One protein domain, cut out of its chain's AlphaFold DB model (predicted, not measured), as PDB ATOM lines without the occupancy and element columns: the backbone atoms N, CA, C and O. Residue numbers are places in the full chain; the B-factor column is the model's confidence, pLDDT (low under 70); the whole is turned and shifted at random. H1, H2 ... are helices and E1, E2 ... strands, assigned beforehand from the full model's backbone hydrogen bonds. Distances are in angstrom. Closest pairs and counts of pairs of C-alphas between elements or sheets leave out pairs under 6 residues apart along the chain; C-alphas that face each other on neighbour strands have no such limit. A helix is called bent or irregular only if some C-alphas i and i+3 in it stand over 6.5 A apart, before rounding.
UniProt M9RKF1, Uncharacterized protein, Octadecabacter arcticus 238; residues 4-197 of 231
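Overview. This is residues 4 to 197 of the 231 residues of an uncharacterized protein of Octadecabacter arcticus 238 (UniProt M9RKF1). A twisted six-stranded sheet curls round one helix, H4, on one of its faces, while the long helix H3 and the short helix H5 cover part of the other face, making three layers. H1 grazes the sheet at its edge strand E1, H2 packs on H5, and residues 153 to 176 form a long loop between H4 and H5. The printed part has 194 residues, with five named helices and six named strands in the order H1 E1 E2 H2 H3 E3 E4 E5 E6 H4 H5; the class is mixed, helices and strands. The sheet runs E1 E2 E6 E5 E4 E3, antiparallel throughout. The whole is compact, with a radius of gyration of the C-alphas of 16.6 A and spans of 51 by 40 by 36 A.

Along the chain. H1, residues 4 to 12, begins at C-alpha 4 (317.389, 272.333, 285.663). E1, residues 22 to 30, bends by 68 degrees at residue 27, and E2 is residues 33 to 39. H2, residues 50 to 53, is irregular, but only just: C-alphas 50 and 53 are 6.9 A apart. H3, residues 56 to 79, is 34.8 A long and ends at C-alpha 79 (310.322, 289.653, 285.047). E3, residues 83 to 95, is 30.1 A long and bends by 60 degrees at residue 86. E4, residues 100 to 109, is 27.7 A long; E5, residues 112 to 122, 32.9 A; E6, residues 127 to 134, 22.2 A. H4 is residues 141 to 152, 16.5 A long. H5, residues 177 to 183, ends at C-alpha 183 (312.459, 281.813, 308.052).

Arrangement. E3, E4, E5 and E6 form a meander, each strand the antiparallel neighbour of the one before; N 93 and O 102 are 2.9 A apart, N 105 and O 116 2.8 A, N 130 and O 119 2.8 A. E6 pairs with E2, with N 37 and O 131 at 2.8 A, and E2 forms a hairpin with E1, with N 26 and O 36 at 2.8 A. The sheet curls round H4; the closest C-alphas of H4 and E3 are those of Glu 141 and Arg 89, 6.1 A apart. On the opposite face, H3 lies over E4 and E3 at a height of 9.3 A over the sheet. H5, on the same face as H3, has a height of 9.2 A. H3 touches H5 with residues 56 to 64 alone, the closest C-alphas being those of Arg 57 and Val 178, 6.0 A apart, at a shallow tilt of 22 degrees, the same way. H2 touches H5, with the closest C-alphas, of Trp 52 and Val 178, 5.6 A apart. In H1, H3, H4 and H5 every O i to N i+4 pair is within hydrogen-bond range; H2 is too short for such a pair, and its 1 O i to N i+3 pair is not within range.

Size, cuts and confidence. The two C-alphas farthest apart, those of Gly 111 and Ser 168, are 52.1 A apart. The printed part has no cut. The link from H4 to H5, 24 residues, is long. Residues 186 to 197 have pLDDT under 70, against a mean of 90.3 for the printed part.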
ATOM      1  N   GLU A   4     316.932 271.188 286.459       88.69
ATOM      2  CA  GLU A   4     317.389 272.333 285.663       88.69
ATOM      3  C   GLU A   4     316.213 273.114 285.065       88.69
ATOM      4  O   GLU A   4     316.136 274.321 285.264       88.69
ATOM      5  N   GLU A   5     315.249 272.414 284.461       88.31
ATOM      6  CA  GLU A   5     314.021 273.017 283.923       88.31
ATOM      7  C   GLU A   5     313.192 273.705 285.017       88.31
ATOM      8  O   GLU A   5     312.725 274.824 284.834       88.31
ATOM      9  N   MET A   6     313.054 273.074 286.188       90.00
ATOM     10  CA  MET A   6     312.356 273.673 287.332       90.00
ATOM     11  C   MET A   6     313.068 274.940 287.826       90.00
ATOM     12  O   MET A   6     312.424 275.955 288.080       90.00
ATOM     13  N   CYS A   7     314.396 274.907 287.912       90.19
ATOM     14  CA  CYS A   7     315.208 276.055 288.300       90.19
ATOM     15  C   CYS A   7     315.162 277.205 287.287       90.19
ATOM     16  O   CYS A   7     315.227 278.365 287.692       90.19
ATOM     17  N   GLU A   8     315.099 276.898 285.992       90.62
ATOM     18  CA  GLU A   8     314.908 277.895 284.941       90.62
ATOM     19  C   GLU A   8     313.529 278.541 285.086       90.62
ATOM     20  O   GLU A   8     313.451 279.756 285.250       90.62
ATOM     21  N   LEU A   9     312.476 277.723 285.180       88.81
ATOM     22  CA  LEU A   9     311.094 278.171 285.317       88.81
ATOM     23  C   LEU A   9     310.893 279.128 286.502       88.81
ATOM     24  O   LEU A   9     310.338 280.209 286.327       88.81
ATOM     25  N   VAL A  10     311.367 278.781 287.706       86.75
ATOM     26  CA  VAL A  10     311.170 279.664 288.873       86.75
ATOM     27  C   VAL A  10     311.910 280.993 288.739       86.75
ATOM     28  O   VAL A  10     311.475 282.000 289.293       86.75
ATOM     29  N   LYS A  11     313.022 281.031 287.999       87.00
ATOM     30  CA  LYS A  11     313.782 282.266 287.780       87.00
ATOM     31  C   LYS A  11     313.140 283.137 286.708       87.00
ATOM     32  O   LYS A  11     313.078 284.349 286.892       87.00
ATOM     33  N   THR A  12     312.699 282.540 285.602       85.69
ATOM     34  CA  THR A  12     312.189 283.283 284.443       85.69
ATOM     35  C   THR A  12     310.719 283.641 284.582       85.69
ATOM     36  O   THR A  12     310.356 284.775 284.294       85.69
ATOM     37  N   GLU A  13     309.892 282.710 285.059       85.50
ATOM     38  CA  GLU A  13     308.443 282.902 285.161       85.50
ATOM     39  C   GLU A  13     308.039 283.443 286.530       85.50
ATOM     40  O   GLU A  13     307.198 284.332 286.616       85.50
ATOM     41  N   PHE A  14     308.645 282.942 287.615       84.38
ATOM     42  CA  PHE A  14     308.270 283.360 288.975       84.38
ATOM     43  C   PHE A  14     309.165 284.474 289.537       84.38
ATOM     44  O   PHE A  14     308.891 285.001 290.612       84.38
ATOM     45  N   GLY A  15     310.245 284.848 288.844       82.06
ATOM     46  CA  GLY A  15     311.146 285.919 289.278       82.06
ATOM     47  C   GLY A  15     311.961 285.598 290.537       82.06
ATOM     48  O   GLY A  15     312.509 286.506 291.171       82.06
ATOM     49  N   TRP A  16     312.066 284.328 290.935       85.12
ATOM     50  CA  TRP A  16     312.814 283.923 292.127       85.12
ATOM     51  C   TRP A  16     314.325 284.070 291.920       85.12
ATOM     52  O   TRP A  16     314.846 283.951 290.814       85.12
ATOM     53  N   ALA A  17     315.063 284.323 293.007       80.75
ATOM     54  CA  ALA A  17     316.521 284.481 292.931       80.75
ATOM     55  C   ALA A  17     317.238 283.143 292.670       80.75
ATOM     56  O   ALA A  17     318.348 283.109 292.131       80.75
ATOM     57  N   GLY A  18     316.600 282.043 293.065       84.31
ATOM     58  CA  GLY A  18     317.182 280.717 293.138       84.31
ATOM     59  C   GLY A  18     316.116 279.639 293.320       84.31
ATOM     60  O   GLY A  18     314.928 279.929 293.429       84.31
ATOM     61  N   CYS A  19     316.569 278.393 293.318       87.31
ATOM     62  CA  CYS A  19     315.755 277.174 293.399       87.31
ATOM     63  C   CYS A  19     316.387 276.142 294.350       87.31
ATOM     64  O   CYS A  19     316.023 274.970 294.336       87.31
ATOM     65  N   GLU A  20     317.401 276.545 295.118       88.31
ATOM     66  CA  GLU A  20     318.284 275.651 295.866       88.31
ATOM     67  C   GLU A  20     317.527 274.854 296.927       88.31
ATOM     68  O   GLU A  20     317.883 273.701 297.181       88.31
ATOM     69  N   GLU A  21     316.483 275.451 297.498       88.38
ATOM     70  CA  GLU A  21     315.646 274.838 298.526       88.38
ATOM     71  C   GLU A  21     314.534 273.962 297.946       88.38
ATOM     72  O   GLU A  21     314.070 273.065 298.635       88.38
ATOM     73  N   VAL A  22     314.161 274.132 296.673       91.19
ATOM     74  CA  VAL A  22     313.065 273.364 296.070       91.19
ATOM     75  C   VAL A  22     313.499 271.915 295.852       91.19
ATOM     76  O   VAL A  22     314.445 271.632 295.106       91.19
ATOM     77  N   ASP A  23     312.786 270.980 296.477       91.88
ATOM     78  CA  ASP A  23     312.985 269.550 296.247       91.88
ATOM     79  C   ASP A  23     312.031 269.031 295.170       91.88
ATOM     80  O   ASP A  23     312.450 268.390 294.202       91.88
ATOM     81  N   VAL A  24     310.747 269.376 295.301       91.81
ATOM     82  CA  VAL A  24     309.677 268.910 294.418       91.81
ATOM     83  C   VAL A  24     308.785 270.076 293.999       91.81
ATOM     84  O   VAL A  24     308.396 270.907 294.811       91.81
ATOM     85  N   MET A  25     308.413 270.096 292.720       92.25
ATOM     86  CA  MET A  25     307.412 271.000 292.159       92.25
ATOM     87  C   MET A  25     306.424 270.190 291.320       92.25
ATOM     88  O   MET A  25     306.831 269.450 290.416       92.25
ATOM     89  N   VAL A  26     305.138 270.314 291.633       91.31
ATOM     90  CA  VAL A  26     304.041 269.605 290.971       91.31
ATOM     91  C   VAL A  26     303.009 270.612 290.486       91.31
ATOM     92  O   VAL A  26     302.436 271.347 291.283       91.31
ATOM     93  N   PHE A  27     302.753 270.596 289.181       89.56
ATOM     94  CA  PHE A  27     301.660 271.337 288.562       89.56
ATOM     95  C   PHE A  27     300.388 270.497 288.551       89.56
ATOM     96  O   PHE A  27     300.450 269.275 288.393       89.56
ATOM     97  N   LEU A  28     299.248 271.168 288.675       87.38
ATOM     98  CA  LEU A  28     297.906 270.605 288.702       87.38
ATOM     99  C   LEU A  28     297.807 269.442 289.697       87.38
ATOM    100  O   LEU A  28     297.301 268.365 289.371       87.38
ATOM    101  N   PHE A  29     298.339 269.646 290.909       86.38
ATOM    102  CA  PHE A  29     298.413 268.607 291.941       86.38
ATOM    103  C   PHE A  29     297.023 268.057 292.289       86.38
ATOM    104  O   PHE A  29     296.838 266.847 292.438       86.38
ATOM    105  N   THR A  30     296.034 268.948 292.377       88.75
ATOM    106  CA  THR A  30     294.606 268.617 292.448       88.75
ATOM    107  C   THR A  30     293.821 269.611 291.587       88.75
ATOM    108  O   THR A  30     294.364 270.646 291.210       88.75
ATOM    109  N   PRO A  31     292.522 269.380 291.312       90.06
ATOM    110  CA  PRO A  31     291.701 270.362 290.599       90.06
ATOM    111  C   PRO A  31     291.612 271.742 291.276       90.06
ATOM    112  O   PRO A  31     291.182 272.694 290.636       90.06
ATOM    113  N   GLN A  32     291.964 271.846 292.562       90.12
ATOM    114  CA  GLN A  32     291.951 273.093 293.331       90.12
ATOM    115  C   GLN A  32     293.341 273.727 293.474       90.12
ATOM    116  O   GLN A  32     293.428 274.887 293.867       90.12
ATOM    117  N   ILE A  33     294.415 272.988 293.181       92.88
ATOM    118  CA  ILE A  33     295.800 273.416 293.405       92.88
ATOM    119  C   ILE A  33     296.525 273.430 292.072       92.88
ATOM    120  O   ILE A  33     296.817 272.375 291.502       92.88
ATOM    121  N   ASP A  34     296.832 274.637 291.614       92.88
ATOM    122  CA  ASP A  34     297.575 274.854 290.386       92.88
ATOM    123  C   ASP A  34     299.018 274.396 290.560       92.88
ATOM    124  O   ASP A  34     299.511 273.590 289.781       92.88
ATOM    125  N   THR A  35     299.676 274.841 291.626       93.38
ATOM    126  CA  THR A  35     301.077 274.504 291.862       93.38
ATOM    127  C   THR A  35     301.301 274.148 293.327       93.38
ATOM    128  O   THR A  35     300.872 274.856 294.238       93.38
ATOM    129  N   LEU A  36     301.990 273.030 293.549       95.00
ATOM    130  CA  LEU A  36     302.507 272.607 294.844       95.00
ATOM    131  C   LEU A  36     304.032 272.548 294.773       95.00
ATOM    132  O   LEU A  36     304.593 271.821 293.951       95.00
ATOM    133  N   ILE A  37     304.695 273.274 295.664       94.19
ATOM    134  CA  ILE A  37     306.148 273.251 295.837       94.19
ATOM    135  C   ILE A  37     306.444 272.712 297.229       94.19
ATOM    136  O   ILE A  37     305.841 273.158 298.203       94.19
ATOM    137  N   ILE A  38     307.367 271.762 297.312       94.25
ATOM    138  CA  ILE A  38     307.869 271.201 298.562       94.25
ATOM    139  C   ILE A  38     309.367 271.474 298.600       94.25
ATOM    140  O   ILE A  38     310.108 271.067 297.695       94.25
ATOM    141  N   ASP A  39     309.795 272.173 299.642       93.69
ATOM    142  CA  ASP A  39     311.205 272.444 299.875       93.69
ATOM    143  C   ASP A  39     311.874 271.232 300.537       93.69
ATOM    144  O   ASP A  39     311.223 270.353 301.110       93.69
ATOM    145  N   LYS A  40     313.203 271.180 300.466       92.81
ATOM    146  CA  LYS A  40     313.995 270.175 301.172       92.81
ATOM    147  C   LYS A  40     313.685 270.239 302.670       92.81
ATOM    148  O   LYS A  40     313.597 271.340 303.215       92.81
ATOM    149  N   PRO A  41     313.584 269.087 303.354       93.25
ATOM    150  CA  PRO A  41     313.396 269.076 304.796       93.25
ATOM    151  C   PRO A  41     314.508 269.843 305.513       93.25
ATOM    152  O   PRO A  41     315.699 269.591 305.287       93.25
ATOM    153  N   ASP A  42     314.123 270.739 306.415       93.81
ATOM    154  CA  ASP A  42     315.039 271.316 307.386       93.81
ATOM    155  C   ASP A  42     315.260 270.301 308.515       93.81
ATOM    156  O   ASP A  42     314.319 269.840 309.157       93.81
ATOM    157  N   ALA A  43     316.526 269.954 308.755       94.31
ATOM    158  CA  ALA A  43     316.947 269.030 309.810       94.31
ATOM    159  C   ALA A  43     317.677 269.763 310.955       94.31
ATOM    160  O   ALA A  43     318.656 269.267 311.542       94.31
ATOM    161  N   SER A  44     317.276 271.005 311.251       90.50
ATOM    162  CA  SER A  44     317.905 271.821 312.295       90.50
ATOM    163  C   SER A  44     317.639 271.293 313.709       90.50
ATOM    164  O   SER A  44     318.440 271.579 314.606       90.50
ATOM    165  N   GLY A  45     316.646 270.422 313.888       94.38
ATOM    166  CA  GLY A  45     316.273 269.769 315.141       94.38
ATOM    167  C   GLY A  45     314.795 269.980 315.468       94.38
ATOM    168  O   GLY A  45     314.104 270.749 314.814       94.38
ATOM    169  N   TYR A  46     314.322 269.335 316.530       96.75
ATOM    170  CA  TYR A  46     312.963 269.481 317.036       96.75
ATOM    171  C   TYR A  46     312.633 270.947 317.348       96.75
ATOM    172  O   TYR A  46     313.264 271.559 318.221       96.75
ATOM    173  N   VAL A  47     311.647 271.504 316.647       96.69
ATOM    174  CA  VAL A  47     311.188 272.887 316.832       96.69
ATOM    175  C   VAL A  47     310.167 272.924 317.958       96.69
ATOM    176  O   VAL A  47     309.144 272.246 317.901       96.69
ATOM    177  N   LYS A  48     310.411 273.735 318.986       95.88
ATOM    178  CA  LYS A  48     309.406 273.968 320.027       95.88
ATOM    179  C   LYS A  48     308.358 274.959 319.537       95.88
ATOM    180  O   LYS A  48     308.703 275.953 318.911       95.88
ATOM    181  N   LEU A  49     307.098 274.689 319.857       97.12
ATOM    182  CA  LEU A  49     305.966 275.527 319.457       97.12
ATOM    183  C   LEU A  49     305.493 276.484 320.564       97.12
ATOM    184  O   LEU A  49     304.498 277.181 320.397       97.12
ATOM    185  N   ASP A  50     306.170 276.485 321.713       94.69
ATOM    186  CA  ASP A  50     305.774 277.215 322.921       94.69
ATOM    187  C   ASP A  50     305.996 278.731 322.830       94.69
ATOM    188  O   ASP A  50     305.364 279.482 323.570       94.69
ATOM    189  N   ASP A  51     306.848 279.192 321.911       94.06
ATOM    190  CA  ASP A  51     307.091 280.614 321.661       94.06
ATOM    191  C   ASP A  51     306.024 281.278 320.775       94.06
ATOM    192  O   ASP A  51     306.060 282.494 320.599       94.06
ATOM    193  N   TRP A  52     305.050 280.524 320.254       96.06
ATOM    194  CA  TRP A  52     303.999 281.062 319.383       96.06
ATOM    195  C   TRP A  52     303.128 282.132 320.046       96.06
ATOM    196  O   TRP A  52     302.679 283.064 319.385       96.06
ATOM    197  N   ASP A  53     302.895 282.015 321.351       93.56
ATOM    198  CA  ASP A  53     302.107 282.982 322.123       93.56
ATOM    199  C   ASP A  53     302.986 284.040 322.812       93.56
ATOM    200  O   ASP A  53     302.547 284.705 323.748       93.56
ATOM    201  N   SER A  54     304.243 284.184 322.378       91.38
ATOM    202  CA  SER A  54     305.133 285.235 322.871       91.38
ATOM    203  C   SER A  54     304.781 286.608 322.293       91.38
ATOM    204  O   SER A  54     304.218 286.728 321.203       91.38
ATOM    205  N   ASP A  55     305.192 287.659 323.005       86.88
ATOM    206  CA  ASP A  55     305.010 289.051 322.575       86.88
ATOM    207  C   ASP A  55     305.791 289.388 321.282       86.88
ATOM    208  O   ASP A  55     305.469 290.360 320.605       86.88
ATOM    209  N   GLU A  56     306.789 288.574 320.910       86.38
ATOM    210  CA  GLU A  56     307.621 288.755 319.706       86.38
ATOM    211  C   GLU A  56     306.863 288.426 318.407       86.38
ATOM    212  O   GLU A  56     307.256 288.885 317.332       86.38
ATOM    213  N   ARG A  57     305.777 287.639 318.475       91.31
ATOM    214  CA  ARG A  57     305.084 287.129 317.278       91.31
ATOM    215  C   ARG A  57     304.621 288.253 316.354       91.31
ATOM    216  O   ARG A  57     304.841 288.177 315.151       91.31
ATOM    217  N   GLU A  58     303.968 289.275 316.899       92.19
ATOM    218  CA  GLU A  58     303.374 290.335 316.077       92.19
ATOM    219  C   GLU A  58     304.443 291.228 315.426       92.19
ATOM    220  O   GLU A  58     304.270 291.651 314.285       92.19
ATOM    221  N   GLU A  59     305.580 291.455 316.098       88.94
ATOM    222  CA  GLU A  59     306.733 292.152 315.505       88.94
ATOM    223  C   GLU A  59     307.289 291.355 314.319       88.94
ATOM    224  O   GLU A  59     307.463 291.897 313.229       88.94
ATOM    225  N   VAL A  60     307.462 290.039 314.487       89.50
ATOM    226  CA  VAL A  60     307.928 289.155 313.410       89.50
ATOM    227  C   VAL A  60     306.956 289.127 312.230       89.50
ATOM    228  O   VAL A  60     307.398 289.134 311.083       89.50
ATOM    229  N   ILE A  61     305.642 289.112 312.472       93.69
ATOM    230  CA  ILE A  61     304.650 289.145 311.386       93.69
ATOM    231  C   ILE A  61     304.704 290.477 310.631       93.69
ATOM    232  O   ILE A  61     304.653 290.472 309.400       93.69
ATOM    233  N   SER A  62     304.867 291.598 311.339       90.38
ATOM    234  CA  SER A  62     305.053 292.911 310.711       90.38
ATOM    235  C   SER A  62     306.300 292.936 309.820       90.38
ATOM    236  O   SER A  62     306.231 293.380 308.675       90.38
ATOM    237  N   ASP A  63     307.425 292.404 310.304       87.19
ATOM    238  CA  ASP A  63     308.671 292.335 309.531       87.19
ATOM    239  C   ASP A  63     308.535 291.435 308.289       87.19
ATOM    240  O   ASP A  63     309.115 291.714 307.234       87.19
ATOM    241  N   ILE A  64     307.752 290.357 308.391       91.06
ATOM    242  CA  ILE A  64     307.417 289.493 307.254       91.06
ATOM    243  C   ILE A  64     306.594 290.259 306.220       91.06
ATOM    244  O   ILE A  64     306.869 290.133 305.029       91.06
ATOM    245  N   GLU A  65     305.605 291.044 306.643       93.31
ATOM    246  CA  GLU A  65     304.780 291.838 305.729       93.31
ATOM    247  C   GLU A  65     305.623 292.849 304.937       93.31
ATOM    248  O   GLU A  65     305.524 292.920 303.706       93.31
ATOM    249  N   ASP A  66     306.508 293.572 305.626       89.81
ATOM    250  CA  ASP A  66     307.436 294.518 305.002       89.81
ATOM    251  C   ASP A  66     308.373 293.816 304.010       89.81
ATOM    252  O   ASP A  66     308.591 294.298 302.891       89.81
ATOM    253  N   TYR A  67     308.890 292.642 304.385       89.81
ATOM    254  CA  TYR A  67     309.715 291.836 303.494       89.81
ATOM    255  C   TYR A  67     308.937 291.371 302.260       89.81
ATOM    256  O   TYR A  67     309.447 291.483 301.145       89.81
ATOM    257  N   LEU A  68     307.717 290.852 302.429       91.56
ATOM    258  CA  LEU A  68     306.891 290.363 301.324       91.56
ATOM    259  C   LEU A  68     306.596 291.483 300.330       91.56
ATOM    260  O   LEU A  68     306.763 291.275 299.129       91.56
ATOM    261  N   ARG A  69     306.253 292.680 300.819       93.75
ATOM    262  CA  ARG A  69     306.022 293.866 299.984       93.75
ATOM    263  C   ARG A  69     307.238 294.206 299.122       93.75
ATOM    264  O   ARG A  69     307.092 294.374 297.914       93.75
ATOM    265  N   ALA A  70     308.429 294.252 299.719       90.62
ATOM    266  CA  ALA A  70     309.667 294.513 298.985       90.62
ATOM    267  C   ALA A  70     310.041 293.361 298.033       90.62
ATOM    268  O   ALA A  70     310.548 293.583 296.934       90.62
ATOM    269  N   SER A  71     309.791 292.118 298.447       89.38
ATOM    270  CA  SER A  71     310.148 290.926 297.682       89.38
ATOM    271  C   SER A  71     309.316 290.781 296.411       89.38
ATOM    272  O   SER A  71     309.873 290.424 295.374       89.38
ATOM    273  N   VAL A  72     308.006 291.049 296.464       92.00
ATOM    274  CA  VAL A  72     307.154 290.971 295.267       92.00
ATOM    275  C   VAL A  72     307.463 292.095 294.279       92.00
ATOM    276  O   VAL A  72     307.465 291.852 293.076       92.00
ATOM    277  N   GLU A  73     307.824 293.287 294.768       92.38
ATOM    278  CA  GLU A  73     308.297 294.386 293.919       92.38
ATOM    279  C   GLU A  73     309.579 293.984 293.168       92.38
ATOM    280  O   GLU A  73     309.631 294.083 291.942       92.38
ATOM    281  N   GLU A  74     310.577 293.431 293.869       90.50
ATOM    282  CA  GLU A  74     311.818 292.956 293.240       90.50
ATOM    283  C   GLU A  74     311.569 291.798 292.253       90.50
ATOM    284  O   GLU A  74     312.199 291.737 291.195       90.50
ATOM    285  N   GLN A  75     310.654 290.877 292.574       90.38
ATOM    286  CA  GLN A  75     310.240 289.817 291.647       90.38
ATOM    287  C   GLN A  75     309.666 290.419 290.361       90.38
ATOM    288  O   GLN A  75     310.085 290.027 289.271       90.38
ATOM    289  N   GLY A  76     308.788 291.417 290.487       91.44
ATOM    290  CA  GLY A  76     308.194 292.129 289.361       91.44
ATOM    291  C   GLY A  76     309.236 292.824 288.485       91.44
ATOM    292  O   GLY A  76     309.214 292.671 287.262       91.44
ATOM    293  N   GLU A  77     310.214 293.503 289.095       91.81
ATOM    294  CA  GLU A  77     311.334 294.129 288.376       91.81
ATOM    295  C   GLU A  77     312.125 293.119 287.529       91.81
ATOM    296  O   GLU A  77     312.500 293.426 286.396       91.81
ATOM    297  N   ARG A  78     312.368 291.908 288.051       89.50
ATOM    298  CA  ARG A  78     313.149 290.870 287.352       89.50
ATOM    299  C   ARG A  78     312.448 290.339 286.106       89.50
ATOM    300  O   ARG A  78     313.128 290.047 285.125       89.50
ATOM    301  N   ILE A  79     311.122 290.224 286.144       92.94
ATOM    302  CA  ILE A  79     310.322 289.653 285.047       92.94
ATOM    303  C   ILE A  79     309.599 290.715 284.206       92.94
ATOM    304  O   ILE A  79     308.885 290.380 283.262       92.94
ATOM    305  N   GLY A  80     309.770 292.000 284.528       93.50
ATOM    306  CA  GLY A  80     309.135 293.107 283.814       93.50
ATOM    307  C   GLY A  80     307.621 293.204 284.029       93.50
ATOM    308  O   GLY A  80     306.909 293.630 283.120       93.50
ATOM    309  N   GLN A  81     307.125 292.819 285.207       94.31
ATOM    310  CA  GLN A  81     305.710 292.908 285.577       94.31
ATOM    311  C   GLN A  81     305.516 293.735 286.849       94.31
ATOM    312  O   GLN A  81     306.415 293.864 287.673       94.31
ATOM    313  N   ILE A  82     304.323 294.306 287.016       95.81
ATOM    314  CA  ILE A  82     303.943 294.953 288.272       95.81
ATOM    315  C   ILE A  82     303.340 293.879 289.167       95.81
ATOM    316  O   ILE A  82     302.356 293.245 288.780       95.81
ATOM    317  N   ILE A  83     303.925 293.697 290.347       96.06
ATOM    318  CA  ILE A  83     303.404 292.800 291.373       96.06
ATOM    319  C   ILE A  83     303.244 293.602 292.664       96.06
ATOM    320  O   ILE A  83     304.191 294.255 293.103       96.06
ATOM    321  N   THR A  84     302.055 293.576 293.264       96.75
ATOM    322  CA  THR A  84     301.772 294.269 294.530       96.75
ATOM    323  C   THR A  84     301.330 293.295 295.603       96.75
ATOM    324  O   THR A  84     300.600 292.349 295.329       96.75
ATOM    325  N   PHE A  85     301.775 293.535 296.834       97.12
ATOM    326  CA  PHE A  85     301.294 292.815 298.005       97.12
ATOM    327  C   PHE A  85     300.017 293.472 298.533       97.12
ATOM    328  O   PHE A  85     300.051 294.650 298.918       97.12
ATOM    329  N   ASP A  86     298.933 292.701 298.590       97.62
ATOM    330  CA  ASP A  86     297.593 293.205 298.906       97.62
ATOM    331  C   ASP A  86     297.144 292.846 300.332       97.62
ATOM    332  O   ASP A  86     296.195 293.440 300.846       97.62
ATOM    333  N   GLY A  87     297.853 291.933 301.005       97.19
ATOM    334  CA  GLY A  87     297.638 291.618 302.416       97.19
ATOM    335  C   GLY A  87     297.510 290.129 302.710       97.19
ATOM    336  O   GLY A  87     297.791 289.259 301.884       97.19
ATOM    337  N   TRP A  88     297.070 289.838 303.931       98.12
ATOM    338  CA  TRP A  88     296.813 288.484 304.408       98.12
ATOM    339  C   TRP A  88     295.428 288.001 303.964       98.12
ATOM    340  O   TRP A  88     294.415 288.593 304.328       98.12
ATOM    341  N   ARG A  89     295.381 286.880 303.238       97.62
ATOM    342  CA  ARG A  89     294.159 286.085 303.033       97.62
ATOM    343  C   ARG A  89     293.859 285.220 304.253       97.62
ATOM    344  O   ARG A  89     292.701 285.024 304.590       97.62
ATOM    345  N   VAL A  90     294.910 284.687 304.874       98.38
ATOM    346  CA  VAL A  90     294.881 283.953 306.143       98.38
ATOM    347  C   VAL A  90     296.062 284.461 306.955       98.38
ATOM    348  O   VAL A  90     297.210 284.328 306.519       98.38
ATOM    349  N   TYR A  91     295.788 285.038 308.123       98.12
ATOM    350  CA  TYR A  91     296.837 285.507 309.029       98.12
ATOM    351  C   TYR A  91     297.719 284.336 309.502       98.12
ATOM    352  O   TYR A  91     297.196 283.221 309.639       98.12
ATOM    353  N   PRO A  92     299.027 284.537 309.770       98.25
ATOM    354  CA  PRO A  92     299.889 283.478 310.282       98.25
ATOM    355  C   PRO A  92     299.266 282.724 311.454       98.25
ATOM    356  O   PRO A  92     298.883 283.304 312.469       98.25
ATOM    357  N   THR A  93     299.137 281.413 311.281       98.06
ATOM    358  CA  THR A  93     298.375 280.533 312.166       98.06
ATOM    359  C   THR A  93     299.188 279.287 312.478       98.06
ATOM    360  O   THR A  93     299.728 278.644 311.579       98.06
ATOM    361  N   LEU A  94     299.217 278.910 313.756       98.19
ATOM    362  CA  LEU A  94     299.769 277.648 314.231       98.19
ATOM    363  C   LEU A  94     298.637 276.722 314.683       98.19
ATOM    364  O   LEU A  94     297.853 277.052 315.571       98.19
ATOM    365  N   ASN A  95     298.588 275.525 314.107       97.06
ATOM    366  CA  ASN A  95     297.742 274.433 314.565       97.06
ATOM    367  C   ASN A  95     298.594 273.432 315.354       97.06
ATOM    368  O   ASN A  95     299.186 272.514 314.786       97.06
ATOM    369  N   THR A  96     298.632 273.593 316.675       95.06
ATOM    370  CA  THR A  96     299.399 272.723 317.584       95.06
ATOM    371  C   THR A  96     298.872 271.290 317.642       95.06
ATOM    372  O   THR A  96     299.641 270.377 317.915       95.06
ATOM    373  N   ALA A  97     297.589 271.057 317.352       93.88
ATOM    374  CA  ALA A  97     297.022 269.707 317.344       93.88
ATOM    375  C   ALA A  97     297.529 268.877 316.156       93.88
ATOM    376  O   ALA A  97     297.714 267.667 316.282       93.88
ATOM    377  N   LYS A  98     297.756 269.531 315.011       94.31
ATOM    378  CA  LYS A  98     298.289 268.899 313.796       94.31
ATOM    379  C   LYS A  98     299.793 269.106 313.598       94.31
ATOM    380  O   LYS A  98     300.391 268.419 312.782       94.31
ATOM    381  N   ASN A  99     300.411 269.995 314.376       96.12
ATOM    382  CA  ASN A  99     301.802 270.430 314.225       96.12
ATOM    383  C   ASN A  99     302.055 271.075 312.853       96.12
ATOM    384  O   ASN A  99     303.050 270.785 312.189       96.12
ATOM    385  N   TYR A 100     301.135 271.952 312.438       96.06
ATOM    386  CA  TYR A 100     301.242 272.739 311.209       96.06
ATOM    387  C   TYR A 100     301.325 274.219 311.525       96.06
ATOM    388  O   TYR A 100     300.671 274.691 312.454       96.06
ATOM    389  N   MET A 101     302.031 274.965 310.689       98.38
ATOM    390  CA  MET A 101     301.967 276.422 310.661       98.38
ATOM    391  C   MET A 101     301.755 276.881 309.231       98.38
ATOM    392  O   MET A 101     302.328 276.301 308.316       98.38
ATOM    393  N   TYR A 102     300.932 277.897 309.015       98.44
ATOM    394  CA  TYR A 102     300.672 278.399 307.670       98.44
ATOM    395  C   TYR A 102     300.212 279.850 307.677       98.44
ATOM    396  O   TYR A 102     299.722 280.366 308.680       98.44
ATOM    397  N   TYR A 103     300.337 280.485 306.520       98.44
ATOM    398  CA  TYR A 103     299.679 281.736 306.181       98.44
ATOM    399  C   TYR A 103     299.290 281.726 304.704       98.44
ATOM    400  O   TYR A 103     299.832 280.959 303.902       98.44
ATOM    401  N   ALA A 104     298.374 282.615 304.338       98.25
ATOM    402  CA  ALA A 104     298.042 282.885 302.950       98.25
ATOM    403  C   ALA A 104     298.043 284.390 302.703       98.25
ATOM    404  O   ALA A 104     297.587 285.172 303.538       98.25
ATOM    405  N   THR A 105     298.536 284.783 301.542       97.94
ATOM    406  CA  THR A 105     298.690 286.176 301.125       97.94
ATOM    407  C   THR A 105     298.037 286.376 299.778       97.94
ATOM    408  O   THR A 105     298.094 285.478 298.937       97.94
ATOM    409  N   ASP A 106     297.456 287.550 299.583       97.81
ATOM    410  CA  ASP A 106     296.969 287.991 298.288       97.81
ATOM    411  C   ASP A 106     297.959 288.978 297.680       97.81
ATOM    412  O   ASP A 106     298.506 289.855 298.359       97.81
ATOM    413  N   ILE A 107     298.199 288.802 296.387       96.81
ATOM    414  CA  ILE A 107     298.988 289.707 295.566       96.81
ATOM    415  C   ILE A 107     298.227 290.009 294.278       96.81
ATOM    416  O   ILE A 107     297.465 289.174 293.787       96.81
ATOM    417  N   THR A 108     298.499 291.158 293.675       97.00
ATOM    418  CA  THR A 108     298.076 291.452 292.307       97.00
ATOM    419  C   THR A 108     299.283 291.278 291.401       97.00
ATOM    420  O   THR A 108     300.257 292.018 291.515       97.00
ATOM    421  N   TRP A 109     299.227 290.305 290.497       94.25
ATOM    422  CA  TRP A 109     300.288 289.958 289.559       94.25
ATOM    423  C   TRP A 109     299.877 290.367 288.145       94.25
ATOM    424  O   TRP A 109     298.964 289.791 287.558       94.25
ATOM    425  N   GLY A 110     300.514 291.398 287.583       93.31
ATOM    426  CA  GLY A 110     300.192 291.866 286.230       93.31
ATOM    427  C   GLY A 110     298.750 292.373 286.067       93.31
ATOM    428  O   GLY A 110     298.246 292.419 284.949       93.31
ATOM    429  N   GLY A 111     298.097 292.759 287.167       93.56
ATOM    430  CA  GLY A 111     296.691 293.175 287.203       93.56
ATOM    431  C   GLY A 111     295.703 292.070 287.590       93.56
ATOM    432  O   GLY A 111     294.531 292.377 287.792       93.56
ATOM    433  N   GLU A 112     296.160 290.827 287.742       94.00
ATOM    434  CA  GLU A 112     295.321 289.689 288.128       94.00
ATOM    435  C   GLU A 112     295.544 289.305 289.599       94.00
ATOM    436  O   GLU A 112     296.691 289.268 290.053       94.00
ATOM    437  N   PRO A 113     294.486 288.997 290.369       95.06
ATOM    438  CA  PRO A 113     294.636 288.553 291.749       95.06
ATOM    439  C   PRO A 113     295.218 287.136 291.811       95.06
ATOM    440  O   PRO A 113     294.741 286.217 291.139       95.06
ATOM    441  N   VAL A 114     296.204 286.935 292.679       95.38
ATOM    442  CA  VAL A 114     296.852 285.646 292.949       95.38
ATOM    443  C   VAL A 114     296.931 285.431 294.456       95.38
ATOM    444  O   VAL A 114     297.394 286.298 295.195       95.38
ATOM    445  N   THR A 115     296.511 284.254 294.915       96.81
ATOM    446  CA  THR A 115     296.681 283.839 296.312       96.81
ATOM    447  C   THR A 115     297.889 282.916 296.434       96.81
ATOM    448  O   THR A 115     297.968 281.890 295.762       96.81
ATOM    449  N   ASN A 116     298.810 283.245 297.336       95.62
ATOM    450  CA  ASN A 116     299.972 282.425 297.664       95.62
ATOM    451  C   ASN A 116     299.877 281.923 299.098       95.62
ATOM    452  O   ASN A 116     299.671 282.708 300.025       95.62
ATOM    453  N   VAL A 117     300.094 280.628 299.295       97.75
ATOM    454  CA  VAL A 117     300.159 280.009 300.618       97.75
ATOM    455  C   VAL A 117     301.585 279.571 300.906       97.75
ATOM    456  O   VAL A 117     302.228 278.932 300.069       97.75
ATOM    457  N   LYS A 118     302.036 279.825 302.134       97.75
ATOM    458  CA  LYS A 118     303.192 279.150 302.727       97.75
ATOM    459  C   LYS A 118     302.732 278.351 303.930       97.75
ATOM    460  O   LYS A 118     301.977 278.847 304.765       97.75
ATOM    461  N   ALA A 119     303.193 277.116 304.014       98.19
ATOM    462  CA  ALA A 119     302.866 276.220 305.102       98.19
ATOM    463  C   ALA A 119     304.078 275.395 305.518       98.19
ATOM    464  O   ALA A 119     305.021 275.216 304.755       98.19
ATOM    465  N   VAL A 120     304.031 274.890 306.738       97.69
ATOM    466  CA  VAL A 120     305.052 274.059 307.348       97.69
ATOM    467  C   VAL A 120     304.381 272.906 308.064       97.69
ATOM    468  O   VAL A 120     303.418 273.119 308.804       97.69
ATOM    469  N   VAL A 121     304.934 271.709 307.892       97.75
ATOM    470  CA  VAL A 121     304.674 270.575 308.782       97.75
ATOM    471  C   VAL A 121     305.897 270.350 309.657       97.75
ATOM    472  O   VAL A 121     306.999 270.181 309.138       97.75
ATOM    473  N   PHE A 122     305.702 270.355 310.975       97.44
ATOM    474  CA  PHE A 122     306.756 270.043 311.934       97.44
ATOM    475  C   PHE A 122     306.826 268.539 312.183       97.44
ATOM    476  O   PHE A 122     305.805 267.863 312.330       97.44
ATOM    477  N   ASP A 123     308.044 268.029 312.310       95.75
ATOM    478  CA  ASP A 123     308.310 266.646 312.674       95.75
ATOM    479  C   ASP A 123     309.327 266.572 313.827       95.75
ATOM    480  O   ASP A 123     309.653 267.569 314.478       95.75
ATOM    481  N   ARG A 124     309.786 265.365 314.159       96.00
ATOM    482  CA  ARG A 124     310.739 265.141 315.251       96.00
ATOM    483  C   ARG A 124     312.106 265.798 315.010       96.00
ATOM    484  O   ARG A 124     312.806 266.104 315.975       96.00
ATOM    485  N   TYR A 125     312.508 265.980 313.757       95.06
ATOM    486  CA  TYR A 125     313.860 266.378 313.363       95.06
ATOM    487  C   TYR A 125     313.946 267.792 312.783       95.06
ATOM    488  O   TYR A 125     315.057 268.314 312.645       95.06
ATOM    489  N   GLY A 126     312.809 268.421 312.516       95.81
ATOM    490  CA  GLY A 126     312.707 269.793 312.057       95.81
ATOM    491  C   GLY A 126     311.362 270.031 311.406       95.81
ATOM    492  O   GLY A 126     310.323 269.940 312.072       95.81
ATOM    493  N   PHE A 127     311.386 270.414 310.133       96.19
ATOM    494  CA  PHE A 127     310.171 270.766 309.418       96.19
ATOM    495  C   PHE A 127     310.314 270.722 307.894       96.19
ATOM    496  O   PHE A 127     311.415 270.776 307.346       96.19
ATOM    497  N   ILE A 128     309.175 270.654 307.204       96.00
ATOM    498  CA  ILE A 128     309.081 270.688 305.742       96.00
ATOM    499  C   ILE A 128     308.211 271.870 305.341       96.00
ATOM    500  O   ILE A 128     307.091 272.005 305.838       96.00
ATOM    501  N   THR A 129     308.718 272.699 304.428       96.69
ATOM    502  CA  THR A 129     308.002 273.861 303.896       96.69
ATOM    503  C   THR A 129     307.270 273.508 302.607       96.69
ATOM    504  O   THR A 129     307.800 272.842 301.719       96.69
ATOM    505  N   PHE A 130     306.044 274.006 302.500       97.12
ATOM    506  CA  PHE A 130     305.156 273.870 301.360       97.12
ATOM    507  C   PHE A 130     304.804 275.263 300.836       97.12
ATOM    508  O   PHE A 130     304.454 276.156 301.611       97.12
ATOM    509  N   SER A 131     304.848 275.440 299.517       96.31
ATOM    510  CA  SER A 131     304.198 276.565 298.837       96.31
ATOM    511  C   SER A 131     303.021 276.026 298.039       96.31
ATOM    512  O   SER A 131     303.192 275.093 297.254       96.31
ATOM    513  N   ILE A 132     301.831 276.574 298.269       96.56
ATOM    514  CA  ILE A 132     300.593 276.106 297.639       96.56
ATOM    515  C   ILE A 132     299.976 277.289 296.899       96.56
ATOM    516  O   ILE A 132     299.681 278.320 297.504       96.56
ATOM    517  N   MET A 133     299.772 277.136 295.596       95.25
ATOM    518  CA  MET A 133     299.085 278.116 294.762       95.25
ATOM    519  C   MET A 133     297.740 277.520 294.331       95.25
ATOM    520  O   MET A 133     297.719 276.546 293.569       95.25
ATOM    521  N   PRO A 134     296.612 278.029 294.857       94.75
ATOM    522  CA  PRO A 134     295.284 277.620 294.421       94.75
ATOM    523  C   PRO A 134     295.026 278.007 292.962       94.75
ATOM    524  O   PRO A 134     295.559 278.997 292.472       94.75
ATOM    525  N   VAL A 135     294.156 277.255 292.285       91.25
ATOM    526  CA  VAL A 135     293.700 277.599 290.923       91.25
ATOM    527  C   VAL A 135     292.794 278.838 290.929       91.25
ATOM    528  O   VAL A 135     292.839 279.638 290.000       91.25
ATOM    529  N   ASP A 136     291.948 278.988 291.954       92.00
ATOM    530  CA  ASP A 136     290.973 280.080 292.058       92.00
ATOM    531  C   ASP A 136     291.341 281.054 293.182       92.00
ATOM    532  O   ASP A 136     291.137 280.782 294.369       92.00
ATOM    533  N   SER A 137     291.825 282.234 292.801       92.00
ATOM    534  CA  SER A 137     292.160 283.309 293.738       92.00
ATOM    535  C   SER A 137     290.942 283.894 294.465       92.00
ATOM    536  O   SER A 137     291.118 284.598 295.460       92.00
ATOM    537  N   ASN A 138     289.704 283.592 294.041       93.31
ATOM    538  CA  ASN A 138     288.472 284.067 294.692       93.31
ATOM    539  C   ASN A 138     287.999 283.183 295.855       93.31
ATOM    540  O   ASN A 138     286.969 283.475 296.470       93.31
ATOM    541  N   MET A 139     288.713 282.098 296.169       93.81
ATOM    542  CA  MET A 139     288.377 281.235 297.301       93.81
ATOM    543  C   MET A 139     288.308 282.028 298.614       93.81
ATOM    544  O   MET A 139     289.223 282.762 298.968       93.81
ATOM    545  N   SER A 140     287.249 281.847 299.397       96.69
ATOM    546  CA  SER A 140     287.171 282.435 300.741       96.69
ATOM    547  C   SER A 140     288.289 281.924 301.660       96.69
ATOM    548  O   SER A 140     288.837 280.843 301.445       96.69
ATOM    549  N   GLU A 141     288.573 282.661 302.737       97.50
ATOM    550  CA  GLU A 141     289.527 282.257 303.780       97.50
ATOM    551  C   GLU A 141     289.288 280.812 304.259       97.50
ATOM    552  O   GLU A 141     290.203 279.992 304.260       97.50
ATOM    553  N   THR A 142     288.037 280.449 304.559       97.62
ATOM    554  CA  THR A 142     287.670 279.090 304.992       97.62
ATOM    555  C   THR A 142     287.992 278.030 303.937       97.62
ATOM    556  O   THR A 142     288.441 276.932 304.273       97.62
ATOM    557  N   GLN A 143     287.761 278.331 302.656       97.25
ATOM    558  CA  GLN A 143     288.091 277.415 301.561       97.25
ATOM    559  C   GLN A 143     289.605 277.255 301.421       97.25
ATOM    560  O   GLN A 143     290.070 276.126 301.284       97.25
ATOM    561  N   ILE A 144     290.369 278.347 301.531       97.38
ATOM    562  CA  ILE A 144     291.836 278.306 301.540       97.38
ATOM    563  C   ILE A 144     292.336 277.445 302.700       97.38
ATOM    564  O   ILE A 144     293.081 276.500 302.468       97.38
ATOM    565  N   VAL A 145     291.868 277.682 303.929       97.62
ATOM    566  CA  VAL A 145     292.246 276.875 305.104       97.62
ATOM    567  C   VAL A 145     291.894 275.398 304.909       97.62
ATOM    568  O   VAL A 145     292.668 274.522 305.291       97.62
ATOM    569  N   THR A 146     290.751 275.094 304.290       96.81
ATOM    570  CA  THR A 146     290.363 273.708 303.980       96.81
ATOM    571  C   THR A 146     291.352 273.074 303.005       96.81
ATOM    572  O   THR A 146     291.894 272.013 303.293       96.81
ATOM    573  N   THR A 147     291.674 273.762 301.908       96.00
ATOM    574  CA  THR A 147     292.655 273.292 300.922       96.00
ATOM    575  C   THR A 147     294.052 273.122 301.515       96.00
ATOM    576  O   THR A 147     294.718 272.140 301.202       96.00
ATOM    577  N   ILE A 148     294.485 274.018 302.407       96.69
ATOM    578  CA  ILE A 148     295.747 273.870 303.144       96.69
ATOM    579  C   ILE A 148     295.735 272.565 303.940       96.69
ATOM    580  O   ILE A 148     296.641 271.751 303.785       96.69
ATOM    581  N   ASN A 149     294.699 272.332 304.751       96.06
ATOM    582  CA  ASN A 149     294.590 271.101 305.533       96.06
ATOM    583  C   ASN A 149     294.576 269.853 304.636       96.06
ATOM    584  O   ASN A 149     295.311 268.917 304.922       96.06
ATOM    585  N   ASP A 150     293.831 269.860 303.529       94.50
ATOM    586  CA  ASP A 150     293.762 268.729 302.591       94.50
ATOM    587  C   ASP A 150     295.121 268.374 301.962       94.50
ATOM    588  O   ASP A 150     295.343 267.226 301.560       94.50
ATOM    589  N   VAL A 151     296.027 269.348 301.829       94.75
ATOM    590  CA  VAL A 151     297.406 269.117 301.373       94.75
ATOM    591  C   VAL A 151     298.261 268.577 302.505       94.75
ATOM    592  O   VAL A 151     298.896 267.538 302.339       94.75
ATOM    593  N   LEU A 152     298.289 269.279 303.639       95.38
ATOM    594  CA  LEU A 152     299.204 268.964 304.736       95.38
ATOM    595  C   LEU A 152     298.842 267.646 305.431       95.38
ATOM    596  O   LEU A 152     299.743 266.907 305.813       95.38
ATOM    597  N   ASP A 153     297.554 267.293 305.506       93.88
ATOM    598  CA  ASP A 153     297.080 266.023 306.080       93.88
ATOM    599  C   ASP A 153     297.543 264.800 305.267       93.88
ATOM    600  O   ASP A 153     297.525 263.681 305.774       93.88
ATOM    601  N   LYS A 154     297.972 264.986 304.010       90.62
ATOM    602  CA  LYS A 154     298.562 263.910 303.195       90.62
ATOM    603  C   LYS A 154     300.036 263.677 303.502       90.62
ATOM    604  O   LYS A 154     300.596 262.684 303.037       90.62
ATOM    605  N   TYR A 155     300.683 264.599 304.210       88.00
ATOM    606  CA  TYR A 155     302.056 264.418 304.634       88.00
ATOM    607  C   TYR A 155     302.087 263.526 305.877       88.00
ATOM    608  O   TYR A 155     301.687 263.929 306.969       88.00
ATOM    609  N   GLU A 156     302.591 262.309 305.701       84.19
ATOM    610  CA  GLU A 156     302.802 261.354 306.782       84.19
ATOM    611  C   GLU A 156     304.313 261.169 307.002       84.19
ATOM    612  O   GLU A 156     304.991 260.603 306.138       84.19
ATOM    613  N   PRO A 157     304.865 261.634 308.140       82.19
ATOM    614  CA  PRO A 157     306.224 261.287 308.540       82.19
ATOM    615  C   PRO A 157     306.382 259.767 308.644       82.19
ATOM    616  O   PRO A 157     305.421 259.055 308.958       82.19
ATOM    617  N   ASN A 158     307.606 259.253 308.476       86.94
ATOM    618  CA  ASN A 158     307.834 257.834 308.736       86.94
ATOM    619  C   ASN A 158     307.528 257.491 310.204       86.94
ATOM    620  O   ASN A 158     307.516 258.341 311.104       86.94
ATOM    621  N   LEU A 159     307.313 256.199 310.461       82.19
ATOM    622  CA  LEU A 159     307.076 255.699 311.811       82.19
ATOM    623  C   LEU A 159     308.206 256.154 312.757       82.19
ATOM    624  O   LEU A 159     309.377 255.918 312.475       82.19
ATOM    625  N   LEU A 160     307.839 256.743 313.904       87.88
ATOM    626  CA  LEU A 160     308.740 257.323 314.924       87.88
ATOM    627  C   LEU A 160     309.423 258.654 314.558       87.88
ATOM    628  O   LEU A 160     310.231 259.152 315.351       87.88
ATOM    629  N   GLU A 161     309.099 259.238 313.405       91.94
ATOM    630  CA  GLU A 161     309.628 260.539 312.969       91.94
ATOM    631  C   GLU A 161     308.619 261.677 313.140       91.94
ATOM    632  O   GLU A 161     308.992 262.841 313.078       91.94
ATOM    633  N   GLY A 162     307.348 261.370 313.416       91.75
ATOM    634  CA  GLY A 162     306.342 262.402 313.665       91.75
ATOM    635  C   GLY A 162     306.659 263.250 314.896       91.75
ATOM    636  O   GLY A 162     307.301 262.778 315.834       91.75
ATOM    637  N   TYR A 163     306.147 264.482 314.923       94.19
ATOM    638  CA  TYR A 163     306.424 265.480 315.964       94.19
ATOM    639  C   TYR A 163     306.249 264.953 317.400       94.19
ATOM    640  O   TYR A 163     307.092 265.163 318.270       94.19
ATOM    641  N   SER A 164     305.187 264.183 317.651       92.69
ATOM    642  CA  SER A 164     304.903 263.584 318.964       92.69
ATOM    643  C   SER A 164     305.868 262.465 319.377       92.69
ATOM    644  O   SER A 164     305.766 261.955 320.489       92.69
ATOM    645  N   SER A 165     306.772 262.050 318.488       95.31
ATOM    646  CA  SER A 165     307.767 260.996 318.729       95.31
ATOM    647  C   SER A 165     309.076 261.535 319.311       95.31
ATOM    648  O   SER A 165     310.029 260.769 319.446       95.31
ATOM    649  N   PHE A 166     309.140 262.830 319.640       94.75
ATOM    650  CA  PHE A 166     310.275 263.435 320.333       94.75
ATOM    651  C   PHE A 166     310.602 262.703 321.639       94.75
ATOM    652  O   PHE A 166     309.722 262.405 322.451       94.75
ATOM    653  N   VAL A 167     311.890 262.455 321.867       95.94
ATOM    654  CA  VAL A 167     312.405 261.848 323.096       95.94
ATOM    655  C   VAL A 167     313.577 262.642 323.656       95.94
ATOM    656  O   VAL A 167     314.291 263.363 322.959       95.94
ATOM    657  N   SER A 168     313.820 262.465 324.955       94.25
ATOM    658  CA  SER A 168     314.993 263.045 325.607       94.25
ATOM    659  C   SER A 168     316.282 262.589 324.914       94.25
ATOM    660  O   SER A 168     316.551 261.393 324.829       94.25
ATOM    661  N   GLY A 169     317.098 263.551 324.484       93.44
ATOM    662  CA  GLY A 169     318.343 263.317 323.745       93.44
ATOM    663  C   GLY A 169     318.264 263.700 322.267       93.44
ATOM    664  O   GLY A 169     319.311 263.851 321.640       93.44
ATOM    665  N   ASP A 170     317.061 263.920 321.731       96.19
ATOM    666  CA  ASP A 170     316.901 264.476 320.391       96.19
ATOM    667  C   ASP A 170     317.487 265.889 320.303       96.19
ATOM    668  O   ASP A 170     317.451 266.681 321.254       96.19
ATOM    669  N   LYS A 171     318.021 266.215 319.124       96.25
ATOM    670  CA  LYS A 171     318.493 267.563 318.822       96.25
ATOM    671  C   LYS A 171     317.297 268.510 318.832       96.25
ATOM    672  O   LYS A 171     316.338 268.284 318.107       96.25
ATOM    673  N   VAL A 172     317.390 269.586 319.602       94.94
ATOM    674  CA  VAL A 172     316.398 270.669 319.620       94.94
ATOM    675  C   VAL A 172     316.900 271.802 318.729       94.94
ATOM    676  O   VAL A 172     318.081 272.159 318.798       94.94
ATOM    677  N   ALA A 173     316.024 272.353 317.892       93.75
ATOM    678  CA  ALA A 173     316.349 273.507 317.065       93.75
ATOM    679  C   ALA A 173     316.702 274.728 317.930       93.75
ATOM    680  O   ALA A 173     316.235 274.891 319.059       93.75
ATOM    681  N   ALA A 174     317.536 275.620 317.392       89.00
ATOM    682  CA  ALA A 174     317.914 276.854 318.086       89.00
ATOM    683  C   ALA A 174     316.760 277.875 318.171       89.00
ATOM    684  O   ALA A 174     316.795 278.790 319.001       89.00
ATOM    685  N   VAL A 175     315.758 277.721 317.303       89.69
ATOM    686  CA  VAL A 175     314.602 278.606 317.146       89.69
ATOM    687  C   VAL A 175     313.306 277.824 317.383       89.69
ATOM    688  O   VAL A 175     313.281 276.610 317.177       89.69
ATOM    689  N   GLY A 176     312.262 278.507 317.857       93.81
ATOM    690  CA  GLY A 176     310.911 277.951 317.969       93.81
ATOM    691  C   GLY A 176     310.039 278.313 316.763       93.81
ATOM    692  O   GLY A 176     310.555 278.729 315.721       93.81
ATOM    693  N   ALA A 177     308.724 278.148 316.892       96.19
ATOM    694  CA  ALA A 177     307.746 278.370 315.829       96.19
ATOM    695  C   ALA A 177     307.792 279.796 315.266       96.19
ATOM    696  O   ALA A 177     307.755 279.959 314.047       96.19
ATOM    697  N   VAL A 178     307.944 280.819 316.116       94.44
ATOM    698  CA  VAL A 178     308.058 282.222 315.658       94.44
ATOM    699  C   VAL A 178     309.310 282.422 314.800       94.44
ATOM    700  O   VAL A 178     309.269 283.076 313.757       94.44
ATOM    701  N   GLY A 179     310.423 281.794 315.178       92.31
ATOM    702  CA  GLY A 179     311.640 281.847 314.372       92.31
ATOM    703  C   GLY A 179     311.528 281.086 313.051       92.31
ATOM    704  O   GLY A 179     312.074 281.532 312.040       92.31
ATOM    705  N   VAL A 180     310.791 279.970 313.030       94.88
ATOM    706  CA  VAL A 180     310.472 279.270 311.778       94.88
ATOM    707  C   VAL A 180     309.578 280.137 310.893       94.88
ATOM    708  O   VAL A 180     309.850 280.226 309.699       94.88
ATOM    709  N   LEU A 181     308.591 280.841 311.456       95.31
ATOM    710  CA  LEU A 181     307.725 281.754 310.707       95.31
ATOM    711  C   LEU A 181     308.543 282.823 309.968       95.31
ATOM    712  O   LEU A 181     308.370 282.989 308.760       95.31
ATOM    713  N   ALA A 182     309.493 283.468 310.652       91.56
ATOM    714  CA  ALA A 182     310.426 284.414 310.033       91.56
ATOM    715  C   ALA A 182     311.241 283.771 308.893       91.56
ATOM    716  O   ALA A 182     311.444 284.371 307.836       91.56
ATOM    717  N   SER A 183     311.671 282.518 309.067       89.62
ATOM    718  CA  SER A 183     312.459 281.813 308.052       89.62
ATOM    719  C   SER A 183     311.696 281.518 306.755       89.62
ATOM    720  O   SER A 183     312.339 281.392 305.713       89.62
ATOM    721  N   LEU A 184     310.354 281.495 306.766       90.50
ATOM    722  CA  LEU A 184     309.542 281.191 305.574       90.50
ATOM    723  C   LEU A 184     309.647 282.227 304.460       90.50
ATOM    724  O   LEU A 184     309.349 281.921 303.306       90.50
ATOM    725  N   VAL A 185     310.087 283.434 304.792       84.50
ATOM    726  CA  VAL A 185     310.399 284.474 303.809       84.50
ATOM    727  C   VAL A 185     311.903 284.624 303.565       84.50
ATOM    728  O   VAL A 185     312.338 285.548 302.893       84.50
ATOM    729  N   GLY A 186     312.730 283.708 304.077       68.38
ATOM    730  CA  GLY A 186     314.186 283.750 303.925       68.38
ATOM    731  C   GLY A 186     314.893 284.708 304.892       68.38
ATOM    732  O   GLY A 186     316.090 284.968 304.741       68.38
ATOM    733  N   VAL A 187     314.188 285.218 305.909       62.12
ATOM    734  CA  VAL A 187     314.781 286.020 306.986       62.12
ATOM    735  C   VAL A 187     315.445 285.077 307.989       62.12
ATOM    736  O   VAL A 187     314.807 284.229 308.609       62.12
ATOM    737  N   LYS A 188     316.765 285.205 308.163       52.81
ATOM    738  CA  LYS A 188     317.498 284.423 309.169       52.81
ATOM    739  C   LYS A 188     317.157 284.929 310.570       52.81
ATOM    740  O   LYS A 188     317.703 285.940 311.007       52.81
ATOM    741  N   TYR A 189     316.293 284.199 311.271       54.16
ATOM    742  CA  TYR A 189     315.993 284.441 312.679       54.16
ATOM    743  C   TYR A 189     317.174 284.032 313.562       54.16
ATOM    744  O   TYR A 189     317.709 282.928 313.446       54.16
ATOM    745  N   GLY A 190     317.587 284.905 314.475       51.56
ATOM    746  CA  GLY A 190     318.594 284.579 315.474       51.56
ATOM    747  C   GLY A 190     318.298 285.315 316.764       51.56
ATOM    748  O   GLY A 190     318.119 286.522 316.746       51.56
ATOM    749  N   LYS A 191     318.337 284.625 317.907       42.53
ATOM    750  CA  LYS A 191     318.190 285.248 319.238       42.53
ATOM    751  C   LYS A 191     319.290 286.278 319.577       42.53
ATOM    752  O   LYS A 191     319.214 286.945 320.597       42.53
ATOM    753  N   ALA A 192     320.322 286.413 318.737       41.56
ATOM    754  CA  ALA A 192     321.309 287.498 318.797       41.56
ATOM    755  C   ALA A 192     320.942 288.715 317.917       41.56
ATOM    756  O   ALA A 192     321.607 289.742 317.992       41.56
ATOM    757  N   ALA A 193     319.895 288.603 317.097       44.50
ATOM    758  CA  ALA A 193     319.257 289.678 316.337       44.50
ATOM    759  C   ALA A 193     318.052 290.268 317.100       44.50
ATOM    760  O   ALA A 193     317.158 290.855 316.497       44.50
ATOM    761  N   VAL A 194     318.026 290.095 318.427       39.81
ATOM    762  CA  VAL A 194     317.070 290.745 319.330       39.81
ATOM    763  C   VAL A 194     317.409 292.230 319.353       39.81
ATOM    764  O   VAL A 194     318.314 292.634 320.076       39.81
ATOM    765  N   THR A 195     316.709 292.966 318.487       37.94
ATOM    766  CA  THR A 195     316.488 294.422 318.360       37.94
ATOM    767  C   THR A 195     316.672 294.850 316.905       37.94
ATOM    768  O   THR A 195     317.746 295.315 316.518       37.94
ATOM    769  N   GLY A 196     315.609 294.703 316.111       42.31
ATOM    770  CA  GLY A 196     315.530 295.167 314.729       42.31
ATOM    771  C   GLY A 196     316.114 294.164 313.743       42.31
ATOM    772  O   GLY A 196     317.334 294.039 313.608       42.31
ATOM    773  N   ILE A 197     315.248 293.462 313.014       47.88
ATOM    774  CA  ILE A 197     315.651 292.573 311.927       47.88
ATOM    775  C   ILE A 197     316.446 293.384 310.885       47.88
ATOM    776  O   ILE A 197     315.926 294.087 310.023       47.88
TER     777      ILE A 197